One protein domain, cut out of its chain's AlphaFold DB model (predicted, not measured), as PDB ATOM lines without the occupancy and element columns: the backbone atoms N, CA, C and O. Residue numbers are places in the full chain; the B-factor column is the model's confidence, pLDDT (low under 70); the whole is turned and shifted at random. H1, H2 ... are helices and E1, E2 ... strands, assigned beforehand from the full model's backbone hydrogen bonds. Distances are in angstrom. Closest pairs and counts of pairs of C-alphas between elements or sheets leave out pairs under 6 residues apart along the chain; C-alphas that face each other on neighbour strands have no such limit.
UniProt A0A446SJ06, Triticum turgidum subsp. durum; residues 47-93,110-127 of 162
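Overview. This is residues 47 to 93 and 110 to 127 of the 162 residues of a protein of Triticum turgidum subsp. durum (UniProt A0A446SJ06). A two-stranded antiparallel ribbon, E2 with E3, forms the middle of this small domain; H1 packs near the end where E2 finishes and E3 starts, and H2 is beyond H1. E1 comes near E2 with its last residue, Val 52, while its start reaches away from the ribbon. The printed part has 65 residues with two named helices and three named strands, in the order E1, E2, H1, H2, E3. The class is mixed, helices and strands, with under half of the residues in named elements; the whole is compact, with a radius of gyration of the C-alphas of 11.9 A and spans of 34 by 30 by 18 A.

Arrangement. E1, residues 47 to 52, pairs with no named strand; its closest C-alpha to E2, residues 63 to 67, is that of Val 52, 6.2 A from that of Ile 65. E2 and E3, residues 121 to 125, are antiparallel neighbours at 150 degrees, with N 65 and O 123 2.9 A apart and N 121 and O 67 2.7 A apart, within hydrogen-bond range. The closest C-alphas of H1, residues 73 to 81, and E3 are those of Arg 75 and Leu 122, 5.3 A apart. H1 and H2, residues 84 to 88, are close but not clearly touching, with the closest C-alphas, those of Trp 79 and Arg 87, 7.1 A apart. E1 is apart from H1, H2 and E3, and E2 is apart from H2. In H2 the one O i to N i+4 pair is within hydrogen-bond range; in H1 4 of 5 are.

Along the chain. E1 begins at C-alpha 47, (-48.259, 20.261, 0.861), and is 16.4 A long. E2 measures 12.7 A, H1 13.0 A, H2 6.2 A and E3 13.0 A. H1 begins at C-alpha 73, (-39.896, 4.935, 23.117), and E3 ends at C-alpha 125, (-38.918, 8.275, 6.947).

Size, cuts and confidence. The two C-alphas farthest apart, those of His 59 and Pro 93, are 35.3 A apart. Residues 94 to 109 are cut out, in the link from H2 to E3, and C-alphas 93 and 110 are 15.2 A apart across the cut. Of the links printed whole, E2 to H1 and H1 to H2 are tight, and E1 to E2, 10 residues, is short. The mean pLDDT of the printed part is 84.6; residues 69 to 72 are under 70.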
ATOM      1  N   ALA A  47     -48.808  19.290  -0.072       89.06
ATOM      2  CA  ALA A  47     -48.259  20.261   0.861       89.06
ATOM      3  C   ALA A  47     -46.741  20.075   0.920       89.06
ATOM      4  O   ALA A  47     -46.240  18.964   0.751       89.06
ATOM      5  N   ASN A  48     -46.001  21.157   1.152       91.19
ATOM      6  CA  ASN A  48     -44.551  21.109   1.295       91.19
ATOM      7  C   ASN A  48     -44.119  21.984   2.470       91.19
ATOM      8  O   ASN A  48     -44.659  23.073   2.668       91.19
ATOM      9  N   ARG A  49     -43.151  21.509   3.253       90.31
ATOM     10  CA  ARG A  49     -42.573  22.251   4.377       90.31
ATOM     11  C   ARG A  49     -41.098  21.916   4.541       90.31
ATOM     12  O   ARG A  49     -40.678  20.791   4.281       90.31
ATOM     13  N   THR A  50     -40.321  22.877   5.024       92.69
ATOM     14  CA  THR A  50     -38.933  22.627   5.427       92.69
ATOM     15  C   THR A  50     -38.911  21.915   6.778       92.69
ATOM     16  O   THR A  50     -39.569  22.347   7.725       92.69
ATOM     17  N   VAL A  51     -38.137  20.838   6.871       92.31
ATOM     18  CA  VAL A  51     -37.884  20.065   8.090       92.31
ATOM     19  C   VAL A  51     -36.379  19.902   8.305       92.31
ATOM     20  O   VAL A  51     -35.577  20.177   7.412       92.31
ATOM     21  N   VAL A  52     -35.982  19.477   9.503       93.19
ATOM     22  CA  VAL A  52     -34.572  19.307   9.878       93.19
ATOM     23  C   VAL A  52     -34.245  17.822   9.979       93.19
ATOM     24  O   VAL A  52     -34.914  17.096  10.712       93.19
ATOM     25  N   PHE A  53     -33.189  17.388   9.295       94.00
ATOM     26  CA  PHE A  53     -32.593  16.064   9.444       94.00
ATOM     27  C   PHE A  53     -32.003  15.909  10.852       94.00
ATOM     28  O   PHE A  53     -31.135  16.684  11.259       94.00
ATOM     29  N   ARG A  54     -32.474  14.911  11.609       92.06
ATOM     30  CA  ARG A  54     -32.037  14.642  12.993       92.06
ATOM     31  C   ARG A  54     -31.186  13.382  13.132       92.06
ATOM     32  O   ARG A  54     -30.955  12.927  14.246       92.06
ATOM     33  N   GLY A  55     -30.679  12.860  12.019       91.56
ATOM     34  CA  GLY A  55     -29.894  11.635  11.990       91.56
ATOM     35  C   GLY A  55     -30.697  10.438  11.501       91.56
ATOM     36  O   GLY A  55     -31.806  10.567  10.975       91.56
ATOM     37  N   PHE A  56     -30.105   9.264  11.676       90.25
ATOM     38  CA  PHE A  56     -30.722   7.985  11.359       90.25
ATOM     39  C   PHE A  56     -31.131   7.266  12.640       90.25
ATOM     40  O   PHE A  56     -30.453   7.370  13.662       90.25
ATOM     41  N   GLN A  57     -32.212   6.497  12.573       85.06
ATOM     42  CA  GLN A  57     -32.555   5.551  13.624       85.06
ATOM     43  C   GLN A  57     -31.460   4.475  13.735       85.06
ATOM     44  O   GLN A  57     -30.851   4.066  12.745       85.06
ATOM     45  N   GLU A  58     -31.201   4.019  14.959       80.88
ATOM     46  CA  GLU A  58     -30.185   2.999  15.227       80.88
ATOM     47  C   GLU A  58     -30.440   1.726  14.414       80.88
ATOM     48  O   GLU A  58     -31.580   1.278  14.283       80.88
ATOM     49  N   HIS A  59     -29.357   1.168  13.866       78.88
ATOM     50  CA  HIS A  59     -29.328  -0.084  13.099       78.88
ATOM     51  C   HIS A  59     -30.201  -0.135  11.833       78.88
ATOM     52  O   HIS A  59     -30.389  -1.211  11.280       78.88
ATOM     53  N   CYS A  60     -30.708   0.995  11.332       81.12
ATOM     54  CA  CYS A  60     -31.431   1.022  10.060       81.12
ATOM     55  C   CYS A  60     -31.185   2.318   9.280       81.12
ATOM     56  O   CYS A  60     -30.498   3.236   9.736       81.12
ATOM     57  N   ASP A  61     -31.755   2.375   8.081       85.62
ATOM     58  CA  ASP A  61     -31.656   3.506   7.159       85.62
ATOM     59  C   ASP A  61     -32.781   4.545   7.330       85.62
ATOM     60  O   ASP A  61     -32.910   5.478   6.535       85.62
ATOM     61  N   LYS A  62     -33.600   4.411   8.379       88.50
ATOM     62  CA  LYS A  62     -34.711   5.330   8.636       88.50
ATOM     63  C   LYS A  62     -34.191   6.695   9.071       88.50
ATOM     64  O   LYS A  62     -33.426   6.798  10.028       88.50
ATOM     65  N   ILE A  63     -34.643   7.743   8.397       90.44
ATOM     66  CA  ILE A  63     -34.306   9.138   8.688       90.44
ATOM     67  C   ILE A  63     -35.219   9.657   9.797       90.44
ATOM     68  O   ILE A  63     -36.433   9.483   9.731       90.44
ATOM     69  N   GLN A  64     -34.646  10.326  10.795       89.62
ATOM     70  CA  GLN A  64     -35.381  10.927  11.907       89.62
ATOM     71  C   GLN A  64     -35.677  12.410  11.668       89.62
ATOM     72  O   GLN A  64     -34.807  13.185  11.259       89.62
ATOM     73  N   ILE A  65     -36.913  12.801  11.976       86.62
ATOM     74  CA  ILE A  65     -37.433  14.167  11.903       86.62
ATOM     75  C   ILE A  65     -38.246  14.430  13.172       86.62
ATOM     76  O   ILE A  65     -39.147  13.665  13.510       86.62
ATOM     77  N   ASN A  66     -37.984  15.538  13.859       82.56
ATOM     78  CA  ASN A  66     -38.813  15.943  14.995       82.56
ATOM     79  C   ASN A  66     -40.006  16.764  14.480       82.56
ATOM     80  O   ASN A  66     -39.807  17.762  13.789       82.56
ATOM     81  N   THR A  67     -41.226  16.360  14.825       74.56
ATOM     82  CA  THR A  67     -42.494  17.019  14.465       74.56
ATOM     83  C   THR A  67     -43.482  16.899  15.632       74.56
ATOM     84  O   THR A  67     -43.058  16.783  16.775       74.56
ATOM     85  N   ASP A  68     -44.779  16.954  15.378       70.56
ATOM     86  CA  ASP A  68     -45.911  16.866  16.290       70.56
ATOM     87  C   ASP A  68     -46.774  15.610  16.001       70.56
ATOM     88  O   ASP A  68     -46.853  15.151  14.866       70.56
ATOM     89  N   ALA A  69     -47.354  15.012  17.054       65.00
ATOM     90  CA  ALA A  69     -48.151  13.760  17.112       65.00
ATOM     91  C   ALA A  69     -47.525  12.341  16.848       65.00
ATOM     92  O   ALA A  69     -47.456  11.869  15.716       65.00
ATOM     93  N   ARG A  70     -47.292  11.604  17.963       53.91
ATOM     94  CA  ARG A  70     -47.460  10.136  18.229       53.91
ATOM     95  C   ARG A  70     -46.427   9.068  17.748       53.91
ATOM     96  O   ARG A  70     -46.671   8.350  16.786       53.91
ATOM     97  N   SER A  71     -45.389   8.793  18.562       55.22
ATOM     98  CA  SER A  71     -44.713   7.466  18.734       55.22
ATOM     99  C   SER A  71     -44.011   7.401  20.117       55.22
ATOM    100  O   SER A  71     -43.746   8.464  20.649       55.22
ATOM    101  N   ASN A  72     -43.753   6.247  20.775       64.06
ATOM    102  CA  ASN A  72     -43.498   6.235  22.249       64.06
ATOM    103  C   ASN A  72     -42.013   6.172  22.725       64.06
ATOM    104  O   ASN A  72     -41.509   7.151  23.261       64.06
ATOM    105  N   LYS A  73     -41.253   5.083  22.515       72.06
ATOM    106  CA  LYS A  73     -39.896   4.935  23.117       72.06
ATOM    107  C   LYS A  73     -38.795   5.768  22.440       72.06
ATOM    108  O   LYS A  73     -37.953   6.374  23.094       72.06
ATOM    109  N   GLN A  74     -38.776   5.801  21.110       76.56
ATOM    110  CA  GLN A  74     -37.771   6.561  20.350       76.56
ATOM    111  C   GLN A  74     -37.988   8.075  20.469       76.56
ATOM    112  O   GLN A  74     -37.030   8.844  20.434       76.56
ATOM    113  N   ARG A  75     -39.244   8.484  20.679       82.88
ATOM    114  CA  ARG A  75     -39.640   9.863  20.963       82.88
ATOM    115  C   ARG A  75     -38.982  10.393  22.230       82.88
ATOM    116  O   ARG A  75     -38.492  11.511  22.215       82.88
ATOM    117  N   GLU A  76     -38.918   9.602  23.294       86.81
ATOM    118  CA  GLU A  76     -38.262  10.017  24.537       86.81
ATOM    119  C   GLU A  76     -36.756  10.251  24.341       86.81
ATOM    120  O   GLU A  76     -36.224  11.294  24.718       86.81
ATOM    121  N   LYS A  77     -36.073   9.339  23.638       84.94
ATOM    122  CA  LYS A  77     -34.654   9.511  23.288       84.94
ATOM    123  C   LYS A  77     -34.419  10.759  22.426       84.94
ATOM    124  O   LYS A  77     -33.509  11.535  22.710       84.94
ATOM    125  N   ALA A  78     -35.245  10.974  21.399       85.56
ATOM    126  CA  ALA A  78     -35.154  12.147  20.526       85.56
ATOM    127  C   ALA A  78     -35.455  13.465  21.269       85.56
ATOM    128  O   ALA A  78     -34.830  14.495  20.996       85.56
ATOM    129  N   TRP A  79     -36.365  13.425  22.245       88.44
ATOM    130  CA  TRP A  79     -36.676  14.550  23.124       88.44
ATOM    131  C   TRP A  79     -35.469  14.952  23.966       88.44
ATOM    132  O   TRP A  79     -35.054  16.108  23.914       88.44
ATOM    133  N   PHE A  80     -34.850  14.005  24.674       90.75
ATOM    134  CA  PHE A  80     -33.688  14.295  25.519       90.75
ATOM    135  C   PHE A  80     -32.421  14.636  24.724       90.75
ATOM    136  O   PHE A  80     -31.588  15.397  25.209       90.75
ATOM    137  N   ALA A  81     -32.295  14.155  23.484       88.38
ATOM    138  CA  ALA A  81     -31.236  14.583  22.568       88.38
ATOM    139  C   ALA A  81     -31.437  16.019  22.034       88.38
ATOM    140  O   ALA A  81     -30.503  16.628  21.508       88.38
ATOM    141  N   SER A  82     -32.649  16.574  22.144       87.94
ATOM    142  CA  SER A  82     -32.964  17.929  21.691       87.94
ATOM    143  C   SER A  82     -32.593  18.974  22.747       87.94
ATOM    144  O   SER A  82     -32.830  18.808  23.945       87.94
ATOM    145  N   SER A  83     -32.060  20.117  22.302       89.25
ATOM    146  CA  SER A  83     -31.760  21.230  23.208       89.25
ATOM    147  C   SER A  83     -33.027  21.746  23.895       89.25
ATOM    148  O   SER A  83     -34.115  21.702  23.319       89.25
ATOM    149  N   VAL A  84     -32.889  22.301  25.107       87.31
ATOM    150  CA  VAL A  84     -34.012  22.919  25.843       87.31
ATOM    151  C   VAL A  84     -34.726  23.956  24.970       87.31
ATOM    152  O   VAL A  84     -35.942  23.907  24.829       87.31
ATOM    153  N   LYS A  85     -33.972  24.808  24.260       86.88
ATOM    154  CA  LYS A  85     -34.521  25.797  23.318       86.88
ATOM    155  C   LYS A  85     -35.380  25.174  22.210       86.88
ATOM    156  O   LYS A  85     -36.370  25.771  21.804       86.88
ATOM    157  N   SER A  86     -35.009  23.997  21.704       87.31
ATOM    158  CA  SER A  86     -35.818  23.281  20.709       87.31
ATOM    159  C   SER A  86     -37.069  22.669  21.334       87.31
ATOM    160  O   SER A  86     -38.114  22.672  20.697       87.31
ATOM    161  N   ARG A  87     -36.970  22.149  22.564       90.25
ATOM    162  CA  ARG A  87     -38.094  21.549  23.296       90.25
ATOM    163  C   ARG A  87     -39.168  22.575  23.670       90.25
ATOM    164  O   ARG A  87     -40.351  22.274  23.557       90.25
ATOM    165  N   LEU A  88     -38.767  23.800  24.020       88.50
ATOM    166  CA  LEU A  88     -39.685  24.903  24.339       88.50
ATOM    167  C   LEU A  88     -40.665  25.235  23.202       88.50
ATOM    168  O   LEU A  88     -41.783  25.660  23.469       88.50
ATOM    169  N   GLN A  89     -40.295  24.984  21.941       85.62
ATOM    170  CA  GLN A  89     -41.164  25.245  20.783       85.62
ATOM    171  C   GLN A  89     -42.448  24.403  20.794       85.62
ATOM    172  O   GLN A  89     -43.431  24.790  20.173       85.62
ATOM    173  N   TYR A  90     -42.449  23.273  21.506       86.75
ATOM    174  CA  TYR A  90     -43.602  22.376  21.610       86.75
ATOM    175  C   TYR A  90     -44.548  22.738  22.765       86.75
ATOM    176  O   TYR A  90     -45.607  22.128  22.886       86.75
ATOM    177  N   LEU A  91     -44.183  23.715  23.606       85.06
ATOM    178  CA  LEU A  91     -45.007  24.204  24.723       85.06
ATOM    179  C   LEU A  91     -45.853  25.430  24.353       85.06
ATOM    180  O   LEU A  91     -46.693  25.854  25.141       85.06
ATOM    181  N   GLY A  92     -45.596  26.021  23.183       77.69
ATOM    182  CA  GLY A  92     -46.324  27.179  22.680       77.69
ATOM    183  C   GLY A  92     -47.704  26.831  22.102       77.69
ATOM    184  O   GLY A  92     -48.101  25.663  22.076       77.69
ATOM    185  N   PRO A  93     -48.443  27.842  21.609       77.44
ATOM    186  CA  PRO A  93     -49.712  27.625  20.920       77.44
ATOM    187  C   PRO A  93     -49.535  26.717  19.696       77.44
ATOM    188  O   PRO A  93     -48.443  26.605  19.134       77.44
ATOM    189  N   LEU A 110     -39.162  24.926  31.262       80.44
ATOM    190  CA  LEU A 110     -39.152  23.477  31.083       80.44
ATOM    191  C   LEU A 110     -38.108  22.858  32.016       80.44
ATOM    192  O   LEU A 110     -36.920  23.151  31.883       80.44
ATOM    193  N   ASP A 111     -38.536  21.956  32.900       86.56
ATOM    194  CA  ASP A 111     -37.614  21.080  33.629       86.56
ATOM    195  C   ASP A 111     -36.808  20.237  32.616       86.56
ATOM    196  O   ASP A 111     -37.402  19.480  31.839       86.56
ATOM    197  N   PRO A 112     -35.463  20.333  32.588       86.31
ATOM    198  CA  PRO A 112     -34.638  19.575  31.652       86.31
ATOM    199  C   PRO A 112     -34.840  18.057  31.719       86.31
ATOM    200  O   PRO A 112     -34.599  17.395  30.704       86.31
ATOM    201  N   SER A 113     -35.274  17.538  32.872       89.25
ATOM    202  CA  SER A 113     -35.545  16.120  33.129       89.25
ATOM    203  C   SER A 113     -36.964  15.678  32.756       89.25
ATOM    204  O   SER A 113     -37.221  14.479  32.660       89.25
ATOM    205  N   ALA A 114     -37.873  16.618  32.471       89.31
ATOM    206  CA  ALA A 114     -39.229  16.289  32.058       89.31
ATOM    207  C   ALA A 114     -39.242  15.571  30.700       89.31
ATOM    208  O   ALA A 114     -38.567  15.974  29.743       89.31
ATOM    209  N   GLY A 115     -40.048  14.510  30.623       88.12
ATOM    210  CA  GLY A 115     -40.279  13.737  29.407       88.12
ATOM    211  C   GLY A 115     -41.015  14.521  28.307       88.12
ATOM    212  O   GLY A 115     -41.416  15.669  28.502       88.12
ATOM    213  N   PRO A 116     -41.179  13.920  27.117       88.50
ATOM    214  CA  PRO A 116     -41.802  14.577  25.971       88.50
ATOM    215  C   PRO A 116     -43.288  14.899  26.177       88.50
ATOM    216  O   PRO A 116     -44.074  14.036  26.566       88.50
ATOM    217  N   VAL A 117     -43.683  16.119  25.801       88.38
ATOM    218  CA  VAL A 117     -45.084  16.588  25.785       88.38
ATOM    219  C   VAL A 117     -45.881  16.025  24.611       88.38
ATOM    220  O   VAL A 117     -45.305  15.696  23.575       88.38
ATOM    221  N   ASP A 118     -47.203  15.910  24.733       84.38
ATOM    222  CA  ASP A 118     -48.071  15.263  23.727       84.38
ATOM    223  C   ASP A 118     -48.004  15.901  22.330       84.38
ATOM    224  O   ASP A 118     -48.149  15.220  21.313       84.38
ATOM    225  N   THR A 119     -47.710  17.199  22.275       84.19
ATOM    226  CA  THR A 119     -47.484  17.970  21.044       84.19
ATOM    227  C   THR A 119     -46.149  17.654  20.364       84.19
ATOM    228  O   THR A 119     -45.932  18.087  19.238       84.19
ATOM    229  N   TYR A 120     -45.259  16.882  20.992       85.19
ATOM    230  CA  TYR A 120     -43.997  16.422  20.414       85.19
ATOM    231  C   TYR A 120     -44.119  15.027  19.788       85.19
ATOM    232  O   TYR A 120     -44.640  14.085  20.391       85.19
ATOM    233  N   CYS A 121     -43.549  14.863  18.600       85.44
ATOM    234  CA  CYS A 121     -43.466  13.624  17.843       85.44
ATOM    235  C   CYS A 121     -42.110  13.431  17.187       85.44
ATOM    236  O   CYS A 121     -41.418  14.368  16.794       85.44
ATOM    237  N   LEU A 122     -41.781  12.160  17.014       84.38
ATOM    238  CA  LEU A 122     -40.729  11.711  16.133       84.38
ATOM    239  C   LEU A 122     -41.361  11.074  14.891       84.38
ATOM    240  O   LEU A 122     -42.002  10.025  14.992       84.38
ATOM    241  N   LEU A 123     -41.133  11.694  13.737       86.25
ATOM    242  CA  LEU A 123     -41.420  11.137  12.421       86.25
ATOM    243  C   LEU A 123     -40.179  10.400  11.915       86.25
ATOM    244  O   LEU A 123     -39.065  10.927  11.957       86.25
ATOM    245  N   THR A 124     -40.380   9.185  11.412       87.44
ATOM    246  CA  THR A 124     -39.347   8.404  10.737       87.44
ATOM    247  C   THR A 124     -39.718   8.208   9.272       87.44
ATOM    248  O   THR A 124     -40.822   7.772   8.953       87.44
ATOM    249  N   LEU A 125     -38.798   8.552   8.374       89.44
ATOM    250  CA  LEU A 125     -38.918   8.275   6.947       89.44
ATOM    251  C   LEU A 125     -38.098   7.027   6.637       89.44
ATOM    252  O   LEU A 125     -36.900   7.013   6.906       89.44
ATOM    253  N   ASP A 126     -38.734   6.002   6.081       90.69
ATOM    254  CA  ASP A 126     -38.086   4.765   5.646       90.69
ATOM    255  C   ASP A 126     -37.962   4.774   4.113       90.69
ATOM    256  O   ASP A 126     -38.962   4.542   3.433       90.69
ATOM    257  N   PRO A 127     -36.796   5.125   3.533       91.62
ATOM    258  CA  PRO A 127     -36.699   5.307   2.089       91.62
ATOM    259  C   PRO A 127     -36.795   3.970   1.349       91.62
ATOM    260  O   PRO A 127     -36.039   3.046   1.645       91.62
TER     261      PRO A 127